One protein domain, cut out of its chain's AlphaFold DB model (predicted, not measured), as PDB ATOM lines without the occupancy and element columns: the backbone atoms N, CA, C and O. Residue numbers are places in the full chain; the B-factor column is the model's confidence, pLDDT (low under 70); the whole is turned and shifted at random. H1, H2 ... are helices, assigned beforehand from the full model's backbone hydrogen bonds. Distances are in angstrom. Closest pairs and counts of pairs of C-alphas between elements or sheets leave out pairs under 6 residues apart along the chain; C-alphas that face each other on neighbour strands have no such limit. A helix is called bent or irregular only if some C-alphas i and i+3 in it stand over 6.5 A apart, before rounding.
ATOM      1  N   GLU A  49      18.918  32.712  21.031       76.69
ATOM      2  CA  GLU A  49      18.864  31.781  19.905       76.69
ATOM      3  C   GLU A  49      18.190  30.472  20.303       76.69
ATOM      4  O   GLU A  49      17.445  29.889  19.517       76.69
ATOM      5  N   GLU A  50      18.457  29.990  21.515       75.31
ATOM      6  CA  GLU A  50      17.777  28.816  22.051       75.31
ATOM      7  C   GLU A  50      16.279  29.079  22.224       75.31
ATOM      8  O   GLU A  50      15.461  28.277  21.774       75.31
ATOM      9  N   TYR A  51      15.906  30.227  22.788       70.94
ATOM     10  CA  TYR A  51      14.512  30.632  22.937       70.94
ATOM     11  C   TYR A  51      13.795  30.748  21.587       70.94
ATOM     12  O   TYR A  51      12.718  30.176  21.420       70.94
ATOM     13  N   ASP A  52      14.407  31.395  20.597       77.38
ATOM     14  CA  ASP A  52      13.838  31.530  19.254       77.38
ATOM     15  C   ASP A  52      13.638  30.139  18.607       77.38
ATOM     16  O   ASP A  52      12.554  29.832  18.105       77.38
ATOM     17  N   LYS A  53      14.609  29.218  18.744       78.88
ATOM     18  CA  LYS A  53      14.473  27.813  18.295       78.88
ATOM     19  C   LYS A  53      13.313  27.090  18.987       78.88
ATOM     20  O   LYS A  53      12.640  26.254  18.372       78.88
ATOM     21  N   ILE A  54      13.078  27.373  20.268       74.62
ATOM     22  CA  ILE A  54      11.963  26.810  21.037       74.62
ATOM     23  C   ILE A  54      10.633  27.331  20.501       74.62
ATOM     24  O   ILE A  54       9.729  26.527  20.259       74.62
ATOM     25  N   ILE A  55      10.516  28.641  20.289       75.12
ATOM     26  CA  ILE A  55       9.310  29.267  19.742       75.12
ATOM     27  C   ILE A  55       8.997  28.706  18.352       75.12
ATOM     28  O   ILE A  55       7.874  28.250  18.128       75.12
ATOM     29  N   ASP A  56       9.991  28.598  17.470       80.12
ATOM     30  CA  ASP A  56       9.831  28.005  16.137       80.12
ATOM     31  C   ASP A  56       9.353  26.552  16.190       80.12
ATOM     32  O   ASP A  56       8.560  26.089  15.363       80.12
ATOM     33  N   LYS A  57       9.858  25.784  17.157       80.00
ATOM     34  CA  LYS A  57       9.445  24.394  17.365       80.00
ATOM     35  C   LYS A  57       8.013  24.301  17.884       80.00
ATOM     36  O   LYS A  57       7.266  23.422  17.453       80.00
ATOM     37  N   LEU A  58       7.622  25.189  18.798       78.75
ATOM     38  CA  LEU A  58       6.255  25.271  19.312       78.75
ATOM     39  C   LEU A  58       5.270  25.707  18.222       78.75
ATOM     40  O   LEU A  58       4.188  25.127  18.140       78.75
ATOM     41  N   ALA A  59       5.655  26.648  17.358       80.94
ATOM     42  CA  ALA A  59       4.856  27.088  16.218       80.94
ATOM     43  C   ALA A  59       4.606  25.941  15.228       80.94
ATOM     44  O   ALA A  59       3.452  25.625  14.944       80.94
ATOM     45  N   ARG A  60       5.664  25.230  14.809       86.00
ATOM     46  CA  ARG A  60       5.550  24.045  13.935       86.00
ATOM     47  C   ARG A  60       4.678  22.947  14.541       86.00
ATOM     48  O   ARG A  60       3.857  22.342  13.856       86.00
ATOM     49  N   ARG A  61       4.830  22.691  15.844       83.56
ATOM     50  CA  ARG A  61       3.980  21.735  16.567       83.56
ATOM     51  C   ARG A  61       2.515  22.172  16.566       83.56
ATOM     52  O   ARG A  61       1.644  21.339  16.340       83.56
ATOM     53  N   LYS A  62       2.244  23.447  16.854       84.38
ATOM     54  CA  LYS A  62       0.889  24.005  16.870       84.38
ATOM     55  C   LYS A  62       0.227  23.850  15.503       84.38
ATOM     56  O   LYS A  62      -0.882  23.334  15.438       84.38
ATOM     57  N   GLU A  63       0.931  24.211  14.435       88.81
ATOM     58  CA  GLU A  63       0.443  24.077  13.062       88.81
ATOM     59  C   GLU A  63       0.115  22.618  12.708       88.81
ATOM     60  O   GLU A  63      -0.971  22.330  12.213       88.81
ATOM     61  N   ALA A  64       0.998  21.673  13.041       90.38
ATOM     62  CA  ALA A  64       0.755  20.252  12.789       90.38
ATOM     63  C   ALA A  64      -0.483  19.715  13.535       90.38
ATOM     64  O   ALA A  64      -1.245  18.920  12.985       90.38
ATOM     65  N   ILE A  65      -0.708  20.158  14.777       87.94
ATOM     66  CA  ILE A  65      -1.910  19.804  15.549       87.94
ATOM     67  C   ILE A  65      -3.160  20.428  14.920       87.94
ATOM     68  O   ILE A  65      -4.196  19.771  14.849       87.94
ATOM     69  N   GLU A  66      -3.082  21.674  14.450       89.50
ATOM     70  CA  GLU A  66      -4.196  22.343  13.772       89.50
ATOM     71  C   GLU A  66      -4.573  21.641  12.460       89.50
ATOM     72  O   GLU A  66      -5.762  21.446  12.208       89.50
ATOM     73  N   GLN A  67      -3.591  21.189  11.676       93.44
ATOM     74  CA  GLN A  67      -3.818  20.394  10.464       93.44
ATOM     75  C   GLN A  67      -4.469  19.039  10.781       93.44
ATOM     76  O   GLN A  67      -5.443  18.656  10.135       93.44
ATOM     77  N   GLU A  68      -3.983  18.329  11.803       94.06
ATOM     78  CA  GLU A  68      -4.562  17.051  12.240       94.06
ATOM     79  C   GLU A  68      -5.994  17.231  12.778       94.06
ATOM     80  O   GLU A  68      -6.883  16.431  12.486       94.06
ATOM     81  N   CYS A  69      -6.243  18.321  13.509       92.94
ATOM     82  CA  CYS A  69      -7.571  18.696  13.989       92.94
ATOM     83  C   CYS A  69      -8.527  18.975  12.823       92.94
ATOM     84  O   CYS A  69      -9.629  18.430  12.797       92.94
ATOM     85  N   ALA A  70      -8.095  19.761  11.833       94.62
ATOM     86  CA  ALA A  70      -8.886  20.050  10.640       94.62
ATOM     87  C   ALA A  70      -9.203  18.776   9.841       94.62
ATOM     88  O   ALA A  70     -10.352  18.571   9.459       94.62
ATOM     89  N   ALA A  71      -8.218  17.893   9.652       96.38
ATOM     90  CA  ALA A  71      -8.417  16.611   8.980       96.38
ATOM     91  C   ALA A  71      -9.424  15.723   9.725       96.38
ATOM     92  O   ALA A  71     -10.285  15.117   9.096       96.38
ATOM     93  N   LYS A  72      -9.362  15.686  11.063       94.81
ATOM     94  CA  LYS A  72     -10.319  14.934  11.882       94.81
ATOM     95  C   LYS A  72     -11.730  15.517  11.803       94.81
ATOM     96  O   LYS A  72     -12.680  14.761  11.675       94.81
ATOM     97  N   ILE A  73     -11.870  16.842  11.834       94.50
ATOM     98  CA  ILE A  73     -13.168  17.519  11.673       94.50
ATOM     99  C   ILE A  73     -13.749  17.288  10.270       94.50
ATOM    100  O   ILE A  73     -14.959  17.171  10.129       94.50
ATOM    101  N   ALA A  74     -12.920  17.199   9.230       95.50
ATOM    102  CA  ALA A  74     -13.397  16.986   7.862       95.50
ATOM    103  C   ALA A  74     -14.054  15.610   7.643       95.50
ATOM    104  O   ALA A  74     -14.832  15.456   6.706       95.50
ATOM    105  N   VAL A  75     -13.744  14.625   8.491       96.25
ATOM    106  CA  VAL A  75     -14.302  13.263   8.431       96.25
ATOM    107  C   VAL A  75     -15.303  12.974   9.554       96.25
ATOM    108  O   VAL A  75     -15.662  11.818   9.747       96.25
ATOM    109  N   PHE A  76     -15.731  13.998  10.303       94.44
ATOM    110  CA  PHE A  76     -16.713  13.850  11.382       94.44
ATOM    111  C   PHE A  76     -18.057  13.387  10.815       94.44
ATOM    112  O   PHE A  76     -18.624  14.047   9.941       94.44
ATOM    113  N   ASP A  77     -18.569  12.276  11.332       95.62
ATOM    114  CA  ASP A  77     -19.884  11.761  10.969       95.62
ATOM    115  C   ASP A  77     -20.976  12.199  11.964       95.62
ATOM    116  O   ASP A  77     -20.738  12.931  12.930       95.62
ATOM    117  N   GLU A  78     -22.215  11.767  11.723       95.50
ATOM    118  CA  GLU A  78     -23.353  12.098  12.587       95.50
ATOM    119  C   GLU A  78     -23.196  11.569  14.023       95.50
ATOM    120  O   GLU A  78     -23.665  12.210  14.969       95.50
ATOM    121  N   ALA A  79     -22.533  10.421  14.205       96.69
ATOM    122  CA  ALA A  79     -22.319   9.817  15.515       96.69
ATOM    123  C   ALA A  79     -21.259  10.589  16.310       96.69
ATOM    124  O   ALA A  79     -21.474  10.893  17.489       96.69
ATOM    125  N   ASP A  80     -20.161  10.974  15.661       96.25
ATOM    126  CA  ASP A  80     -19.133  11.841  16.231       96.25
ATOM    127  C   ASP A  80     -19.720  13.207  16.617       96.25
ATOM    128  O   ASP A  80     -19.475  13.718  17.718       96.25
ATOM    129  N   GLU A  81     -20.554  13.793  15.753       96.75
ATOM    130  CA  GLU A  81     -21.199  15.084  15.995       96.75
ATOM    131  C   GLU A  81     -22.176  15.006  17.186       96.75
ATOM    132  O   GLU A  81     -22.203  15.898  18.043       96.75
ATOM    133  N   ALA A  82     -22.942  13.916  17.302       96.69
ATOM    134  CA  ALA A  82     -23.810  13.659  18.451       96.69
ATOM    135  C   ALA A  82     -23.005  13.490  19.753       96.69
ATOM    136  O   ALA A  82     -23.346  14.093  20.778       96.69
ATOM    137  N   ALA A  83     -21.905  12.733  19.713       97.25
ATOM    138  CA  ALA A  83     -21.022  12.534  20.859       97.25
ATOM    139  C   ALA A  83     -20.348  13.844  21.304       97.25
ATOM    140  O   ALA A  83     -20.275  14.138  22.501       97.25
ATOM    141  N   MET A  84     -19.901  14.679  20.361       97.31
ATOM    142  CA  MET A  84     -19.282  15.968  20.669       97.31
ATOM    143  C   MET A  84     -20.288  16.962  21.262       97.31
ATOM    144  O   MET A  84     -19.962  17.671  22.219       97.31
ATOM    145  N   LYS A  85     -21.535  16.983  20.773       97.00
ATOM    146  CA  LYS A  85     -22.618  17.776  21.381       97.00
ATOM    147  C   LYS A  85     -22.941  17.312  22.800       97.00
ATOM    148  O   LYS A  85     -23.113  18.158  23.679       97.00
ATOM    149  N   ALA A  86     -22.968  16.003  23.055       97.50
ATOM    150  CA  ALA A  86     -23.132  15.469  24.409       97.50
ATOM    151  C   ALA A  86     -21.976  15.904  25.328       97.50
ATOM    152  O   ALA A  86     -22.211  16.414  26.424       97.50
ATOM    153  N   ARG A  87     -20.728  15.831  24.838       97.12
ATOM    154  CA  ARG A  87     -19.540  16.307  25.562       97.12
ATOM    155  C   ARG A  87     -19.612  17.802  25.891       97.12
ATOM    156  O   ARG A  87     -19.227  18.187  26.994       97.12
ATOM    157  N   LEU A  88     -20.119  18.637  24.974       95.56
ATOM    158  CA  LEU A  88     -20.369  20.055  25.251       95.56
ATOM    159  C   LEU A  88     -21.356  20.211  26.416       95.56
ATOM    160  O   LEU A  88     -21.087  20.991  27.324       95.56
ATOM    161  N   GLN A  89     -22.475  19.479  26.414       95.31
ATOM    162  CA  GLN A  89     -23.481  19.575  27.479       95.31
ATOM    163  C   GLN A  89     -22.917  19.189  28.851       95.31
ATOM    164  O   GLN A  89     -23.166  19.880  29.840       95.31
ATOM    165  N   ASP A  90     -22.121  18.125  28.919       95.31
ATOM    166  CA  ASP A  90     -21.486  17.704  30.171       95.31
ATOM    167  C   ASP A  90     -20.447  18.718  30.657       95.31
ATOM    168  O   ASP A  90     -20.404  19.052  31.845       95.31
ATOM    169  N   TRP A  91     -19.650  19.272  29.739       94.94
ATOM    170  CA  TRP A  91     -18.721  20.350  30.063       94.94
ATOM    171  C   TRP A  91     -19.452  21.613  30.546       94.94
ATOM    172  O   TRP A  91     -19.051  22.194  31.556       94.94
ATOM    173  N   MET A  92     -20.558  22.001  29.901       93.12
ATOM    174  CA  MET A  92     -21.364  23.155  30.309       93.12
ATOM    175  C   MET A  92     -21.881  22.998  31.741       93.12
ATOM    176  O   MET A  92     -21.735  23.919  32.543       93.12
ATOM    177  N   LYS A  93     -22.410  21.818  32.096       92.81
ATOM    178  CA  LYS A  93     -22.846  21.512  33.470       92.81
ATOM    179  C   LYS A  93     -21.686  21.604  34.459       92.81
ATOM    180  O   LYS A  93     -21.821  22.238  35.501       92.81
ATOM    181  N   LYS A  94     -20.537  21.011  34.121       89.94
ATOM    182  CA  LYS A  94     -19.345  20.996  34.982       89.94
ATOM    183  C   LYS A  94     -18.785  22.397  35.248       89.94
ATOM    184  O   LYS A  94     -18.312  22.657  36.349       89.94
ATOM    185  N   CYS A  95     -18.821  23.280  34.252       85.31
ATOM    186  CA  CYS A  95     -18.276  24.636  34.341       85.31
ATOM    187  C   CYS A  95     -19.328  25.711  34.660       85.31
ATOM    188  O   CYS A  95     -18.977  26.886  34.712       85.31
ATOM    189  N   GLY A  96     -20.601  25.344  34.850       90.56
ATOM    190  CA  GLY A  96     -21.689  26.306  35.057       90.56
ATOM    191  C   GLY A  96     -21.904  27.246  33.864       90.56
ATOM    192  O   GLY A  96     -22.281  28.401  34.045       90.56
ATOM    193  N   ARG A  97     -21.620  26.782  32.641       90.44
ATOM    194  CA  ARG A  97     -21.707  27.591  31.420       90.44
ATOM    195  C   ARG A  97     -23.136  27.596  30.882       90.44
ATOM    196  O   ARG A  97     -23.721  26.542  30.643       90.44
ATOM    197  N   SER A  98     -23.658  28.784  30.608       92.12
ATOM    198  CA  SER A  98     -24.905  29.003  29.874       92.12
ATOM    199  C   SER A  98     -24.681  30.033  28.765       92.12
ATOM    200  O   SER A  98     -23.744  30.832  28.820       92.12
ATOM    201  N   TYR A  99     -25.528  29.993  27.738       94.12
ATOM    202  CA  TYR A  99     -25.478  30.924  26.612       94.12
ATOM    203  C   TYR A  99     -26.785  31.699  26.520       94.12
ATOM    204  O   TYR A  99     -27.834  31.216  26.942       94.12
ATOM    205  N   LYS A 100     -26.710  32.909  25.962       93.19
ATOM    206  CA  LYS A 100     -27.858  33.816  25.850       93.19
ATOM    207  C   LYS A 100     -28.970  33.249  24.962       93.19
ATOM    208  O   LYS A 100     -30.141  33.469  25.247       93.19
ATOM    209  N   ASN A 101     -28.598  32.582  23.873       93.50
ATOM    210  CA  ASN A 101     -29.502  32.018  22.878       93.50
ATOM    211  C   ASN A 101     -28.845  30.826  22.161       93.50
ATOM    212  O   ASN A 101     -27.660  30.533  22.364       93.50
ATOM    213  N   GLU A 102     -29.626  30.129  21.336       95.31
ATOM    214  CA  GLU A 102     -29.146  28.961  20.593       95.31
ATOM    215  C   GLU A 102     -28.163  29.349  19.479       95.31
ATOM    216  O   GLU A 102     -27.255  28.573  19.189       95.31
ATOM    217  N   GLU A 103     -28.249  30.563  18.922       96.12
ATOM    218  CA  GLU A 103     -27.274  31.045  17.936       96.12
ATOM    219  C   GLU A 103     -25.867  31.184  18.542       96.12
ATOM    220  O   GLU A 103     -24.889  30.695  17.974       96.12
ATOM    221  N   GLU A 104     -25.745  31.797  19.726       94.62
ATOM    222  CA  GLU A 104     -24.460  31.905  20.426       94.62
ATOM    223  C   GLU A 104     -23.948  30.526  20.837       94.62
ATOM    224  O   GLU A 104     -22.761  30.237  20.702       94.62
ATOM    225  N   LYS A 105     -24.836  29.639  21.289       94.75
ATOM    226  CA  LYS A 105     -24.475  28.265  21.639       94.75
ATOM    227  C   LYS A 105     -23.935  27.487  20.441       94.75
ATOM    228  O   LYS A 105     -22.941  26.783  20.600       94.75
ATOM    229  N   ALA A 106     -24.529  27.638  19.257       96.69
ATOM    230  CA  ALA A 106     -24.028  27.028  18.028       96.69
ATOM    231  C   ALA A 106     -22.643  27.578  17.651       96.69
ATOM    232  O   ALA A 106     -21.723  26.807  17.382       96.69
ATOM    233  N   ARG A 107     -22.441  28.901  17.735       97.12
ATOM    234  CA  ARG A 107     -21.125  29.521  17.500       97.12
ATOM    235  C   ARG A 107     -20.065  29.010  18.482       97.12
ATOM    236  O   ARG A 107     -18.946  28.687  18.088       97.12
ATOM    237  N   ARG A 108     -20.413  28.929  19.768       96.62
ATOM    238  CA  ARG A 108     -19.533  28.446  20.844       96.62
ATOM    239  C   ARG A 108     -19.235  26.961  20.723       96.62
ATOM    240  O   ARG A 108     -18.126  26.545  21.046       96.62
ATOM    241  N   TYR A 109     -20.186  26.182  20.221       97.06
ATOM    242  CA  TYR A 109     -19.997  24.767  19.939       97.06
ATOM    243  C   TYR A 109     -18.902  24.526  18.893       97.06
ATOM    244  O   TYR A 109     -18.044  23.684  19.131       97.06
ATOM    245  N   GLU A 110     -18.846  25.294  17.801       96.94
ATOM    246  CA  GLU A 110     -17.777  25.128  16.799       96.94
ATOM    247  C   GLU A 110     -16.383  25.410  17.381       96.94
ATOM    248  O   GLU A 110     -15.419  24.681  17.127       96.94
ATOM    249  N   ILE A 111     -16.280  26.430  18.240       95.12
ATOM    250  CA  ILE A 111     -15.038  26.754  18.954       95.12
ATOM    251  C   ILE A 111     -14.674  25.622  19.924       95.12
ATOM    252  O   ILE A 111     -13.540  25.134  19.917       95.12
ATOM    253  N   PHE A 112     -15.648  25.165  20.717       95.50
ATOM    254  CA  PHE A 112     -15.491  24.044  21.638       95.50
ATOM    255  C   PHE A 112     -15.019  22.783  20.911       95.50
ATOM    256  O   PHE A 112     -14.046  22.171  21.346       95.50
ATOM    257  N   LYS A 113     -15.663  22.412  19.794       96.31
ATOM    258  CA  LYS A 113     -15.339  21.228  18.988       96.31
ATOM    259  C   LYS A 113     -13.881  21.265  18.544       96.31
ATOM    260  O   LYS A 113     -13.126  20.334  18.828       96.31
ATOM    261  N   LYS A 114     -13.458  22.374  17.930       95.06
ATOM    262  CA  LYS A 114     -12.074  22.567  17.477       95.06
ATOM    263  C   LYS A 114     -11.070  22.451  18.627       95.06
ATOM    264  O   LYS A 114     -10.057  21.756  18.508       95.06
ATOM    265  N   ASN A 115     -11.345  23.110  19.750       91.69
ATOM    266  CA  ASN A 115     -10.425  23.148  20.883       91.69
ATOM    267  C   ASN A 115     -10.372  21.807  21.635       91.69
ATOM    268  O   ASN A 115      -9.288  21.358  22.002       91.69
ATOM    269  N   ALA A 116     -11.506  21.128  21.814       92.19
ATOM    270  CA  ALA A 116     -11.579  19.811  22.444       92.19
ATOM    271  C   ALA A 116     -10.817  18.753  21.633       92.19
ATOM    272  O   ALA A 116     -10.027  18.000  22.201       92.19
ATOM    273  N   ILE A 117     -10.976  18.746  20.306       93.19
ATOM    274  CA  ILE A 117     -10.237  17.836  19.420       93.19
ATOM    275  C   ILE A 117      -8.732  18.131  19.463       93.19
ATOM    276  O   ILE A 117      -7.929  17.207  19.586       93.19
ATOM    277  N   SER A 118      -8.341  19.408  19.421       90.25
ATOM    278  CA  SER A 118      -6.935  19.818  19.542       90.25
ATOM    279  C   SER A 118      -6.304  19.351  20.863       90.25
ATOM    280  O   SER A 118      -5.165  18.874  20.881       90.25
ATOM    281  N   ILE A 119      -7.055  19.415  21.968       87.56
ATOM    282  CA  ILE A 119      -6.634  18.895  23.276       87.56
ATOM    283  C   ILE A 119      -6.442  17.375  23.224       87.56
ATOM    284  O   ILE A 119      -5.405  16.883  23.674       87.56
ATOM    285  N   ASP A 120      -7.395  16.634  22.656       90.19
ATOM    286  CA  ASP A 120      -7.311  15.172  22.557       90.19
ATOM    287  C   ASP A 120      -6.105  14.735  21.706       90.19
ATOM    288  O   ASP A 120      -5.339  13.860  22.119       90.19
ATOM    289  N   ILE A 121      -5.874  15.396  20.564       88.88
ATOM    290  CA  ILE A 121      -4.691  15.176  19.718       88.88
ATOM    291  C   ILE A 121      -3.421  15.485  20.511       88.88
ATOM    292  O   ILE A 121      -2.519  14.652  20.574       88.88
ATOM    293  N   SER A 122      -3.359  16.634  21.186       83.69
ATOM    294  CA  SER A 122      -2.197  17.040  21.991       83.69
ATOM    295  C   SER A 122      -1.852  16.048  23.104       83.69
ATOM    296  O   SER A 122      -0.680  15.914  23.467       83.69
ATOM    297  N   ASN A 123      -2.860  15.363  23.646       83.88
ATOM    298  CA  ASN A 123      -2.706  14.349  24.682       83.88
ATOM    299  C   ASN A 123      -2.326  12.966  24.130       83.88
ATOM    300  O   ASN A 123      -1.833  12.125  24.888       83.88
ATOM    301  N   SER A 124      -2.521  12.721  22.831       84.12
ATOM    302  CA  SER A 124      -2.186  11.442  22.201       84.12
ATOM    303  C   SER A 124      -0.696  11.099  22.359       84.12
ATOM    304  O   SER A 124       0.138  12.007  22.443       84.12
ATOM    305  N   PRO A 125      -0.315   9.806  22.364       79.19
ATOM    306  CA  PRO A 125       1.079   9.380  22.539       79.19
ATOM    307  C   PRO A 125       2.066  10.042  21.569       79.19
ATOM    308  O   PRO A 125       3.199  10.329  21.956       79.19
ATOM    309  N   LYS A 126       1.611  10.347  20.344       80.38
ATOM    310  CA  LYS A 126       2.369  11.068  19.307       80.38
ATOM    311  C   LYS A 126       2.913  12.406  19.809       80.38
ATOM    312  O   LYS A 126       4.039  12.773  19.491       80.38
ATOM    313  N   TRP A 127       2.120  13.123  20.601       74.25
ATOM    314  CA  TRP A 127       2.429  14.473  21.068       74.25
ATOM    315  C   TRP A 127       2.768  14.532  22.566       74.25
ATOM    316  O   TRP A 127       3.404  15.493  23.018       74.25
ATOM    317  N   SER A 128       2.373  13.521  23.345       64.25
ATOM    318  CA  SER A 128       2.583  13.465  24.795       64.25
ATOM    319  C   SER A 128       3.873  12.751  25.220       64.25
ATOM    320  O   SER A 128       4.309  12.933  26.360       64.25
ATOM    321  N   THR A 129       4.544  12.029  24.314       49.78
ATOM    322  CA  THR A 129       5.818  11.349  24.597       49.78
ATOM    323  C   THR A 129       7.009  12.239  24.217       49.78
ATOM    324  O   THR A 129       7.290  12.471  23.047       49.78
ATOM    325  N   GLY A 130       7.738  12.749  25.213       48.31
ATOM    326  CA  GLY A 130       9.147  13.138  25.044       48.31
ATOM    327  C   GLY A 130       9.503  14.601  24.749       48.31
ATOM    328  O   GLY A 130      10.684  14.924  24.818       48.31
ATOM    329  N   ALA A 149      -6.689  19.558  29.554       75.81
ATOM    330  CA  ALA A 149      -8.118  19.299  29.708       75.81
ATOM    331  C   ALA A 149      -8.928  20.528  29.278       75.81
ATOM    332  O   ALA A 149      -8.432  21.648  29.431       75.81
ATOM    333  N   PRO A 150     -10.165  20.348  28.778       80.25
ATOM    334  CA  PRO A 150     -11.087  21.452  28.540       80.25
ATOM    335  C   PRO A 150     -11.283  22.282  29.817       80.25
ATOM    336  O   PRO A 150     -11.839  21.798  30.804       80.25
ATOM    337  N   THR A 151     -10.786  23.519  29.812       84.19
ATOM    338  CA  THR A 151     -10.947  24.483  30.911       84.19
ATOM    339  C   THR A 151     -12.224  25.303  30.715       84.19
ATOM    340  O   THR A 151     -12.962  25.087  29.755       84.19
ATOM    341  N   GLN A 152     -12.483  26.283  31.584       84.12
ATOM    342  CA  GLN A 152     -13.587  27.241  31.412       84.12
ATOM    343  C   GLN A 152     -13.454  28.149  30.169       84.12
ATOM    344  O   GLN A 152     -14.365  28.914  29.878       84.12
ATOM    345  N   PHE A 153     -12.319  28.082  29.463       85.81
ATOM    346  CA  PHE A 153     -12.008  28.897  28.286       85.81
ATOM    347  C   PHE A 153     -12.002  28.085  26.983       85.81
ATOM    348  O   PHE A 153     -11.585  28.582  25.944       85.81
ATOM    349  N   VAL A 154     -12.408  26.811  27.014       87.12
ATOM    350  CA  VAL A 154     -12.336  25.935  25.831       87.12
ATOM    351  C   VAL A 154     -13.287  26.373  24.703       87.12
ATOM    352  O   VAL A 154     -13.045  26.041  23.551       87.12
ATOM    353  N   ASP A 155     -14.334  27.146  24.996       91.19
ATOM    354  CA  ASP A 155     -15.256  27.739  24.016       91.19
ATOM    355  C   ASP A 155     -14.867  29.179  23.613       91.19
ATOM    356  O   ASP A 155     -15.662  29.882  22.984       91.19
ATOM    357  N   TRP A 156     -13.665  29.640  23.988       89.12
ATOM    358  CA  TRP A 156     -13.159  30.981  23.673       89.12
ATOM    359  C   TRP A 156     -12.273  30.974  22.427       89.12
ATOM    360  O   TRP A 156     -11.546  30.017  22.146       89.12
TER     361      TRP A 156
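What this domain is: This is residues 49 to 130 and 149 to 156 of the 223 residues of the protein "Inhibitor_I29 domain-containing protein" of Oryza meyeriana var. granulata (UniProt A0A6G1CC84). A long helix, H1, reaches out from a loose body of helices: it crosses H3 with residues 65 to 73, while its residues 49 to 60 stick out as a free arm. H2 crosses H3 at nearly a right angle; H3 touches both H1 and H2, and the four-residue H4 follows after the last residues of H3. The printed part has 90 residues with four named helices, in the order H1, H2, H3, H4, and no named strand; the class is all helix. The whole is loose, with a radius of gyration of the C-alphas of 15.2 A, and elongated, spanning 48 by 26 by 22 A.

Where its parts are: H1, the longest helix, holds residues 49 to 74 and measures 37.5 A from C-alpha 49 at (18.864, 31.781, 19.905) to C-alpha 74 at (-13.397, 16.986, 7.862). H3 holds residues 102 to 123 and measures 30.5 A, ending with C-alpha 123 at (-2.706, 14.349, 24.682). H2 holds residues 78 to 95 and measures 25.6 A. H4 holds residues 125 to 128 and measures 4.9 A. No helix is bent.

How they stand to each other: H1 touches H3 with residues 65 to 73 alone, and H3 touches H1 with residues 114 to 122 alone. Their closest C-alphas are those of Cys 69 and Ser 118, 5.7 A apart. They run opposite ways at a steep tilt of 59 degrees. H2 touches H3 with residues 84 to 88 alone, and H3 touches H2 with residues 109 to 113 alone; the closest C-alphas, those of Met 84 and Lys 113, are 6.8 A apart. The lines of H2 and H3 are about perpendicular, at 84 degrees. H1 and H2 are apart, although they follow each other in the chain. H4 is close to H3 but not clearly touching, the closest C-alphas being those of Ser 122 and Ser 128, 6.6 A apart. H4 is apart from H1 and from H2. In H1, H2 and H3 every O i to N i+4 pair is within hydrogen-bond range; H4 is too short for such a pair, and its 1 pair of O i and N i+3 is not within range.

The domain as a whole: The two C-alphas farthest apart are those of Glu 49 and Asn 101, at 48.5 A. Without the free residues 49 to 60, the body of 78 residues spans 41 by 25 by 20 A. Residues 131 to 148 are not printed, and C-alphas 130 and 149 are 18.9 A apart across this cut. The links from H1 to H2 and from H3 to H4 are tight, the link from H2 to H3 is short, and no link is long. The mean pLDDT of the printed part is 88.6, and residues 128 to 130 are under 70.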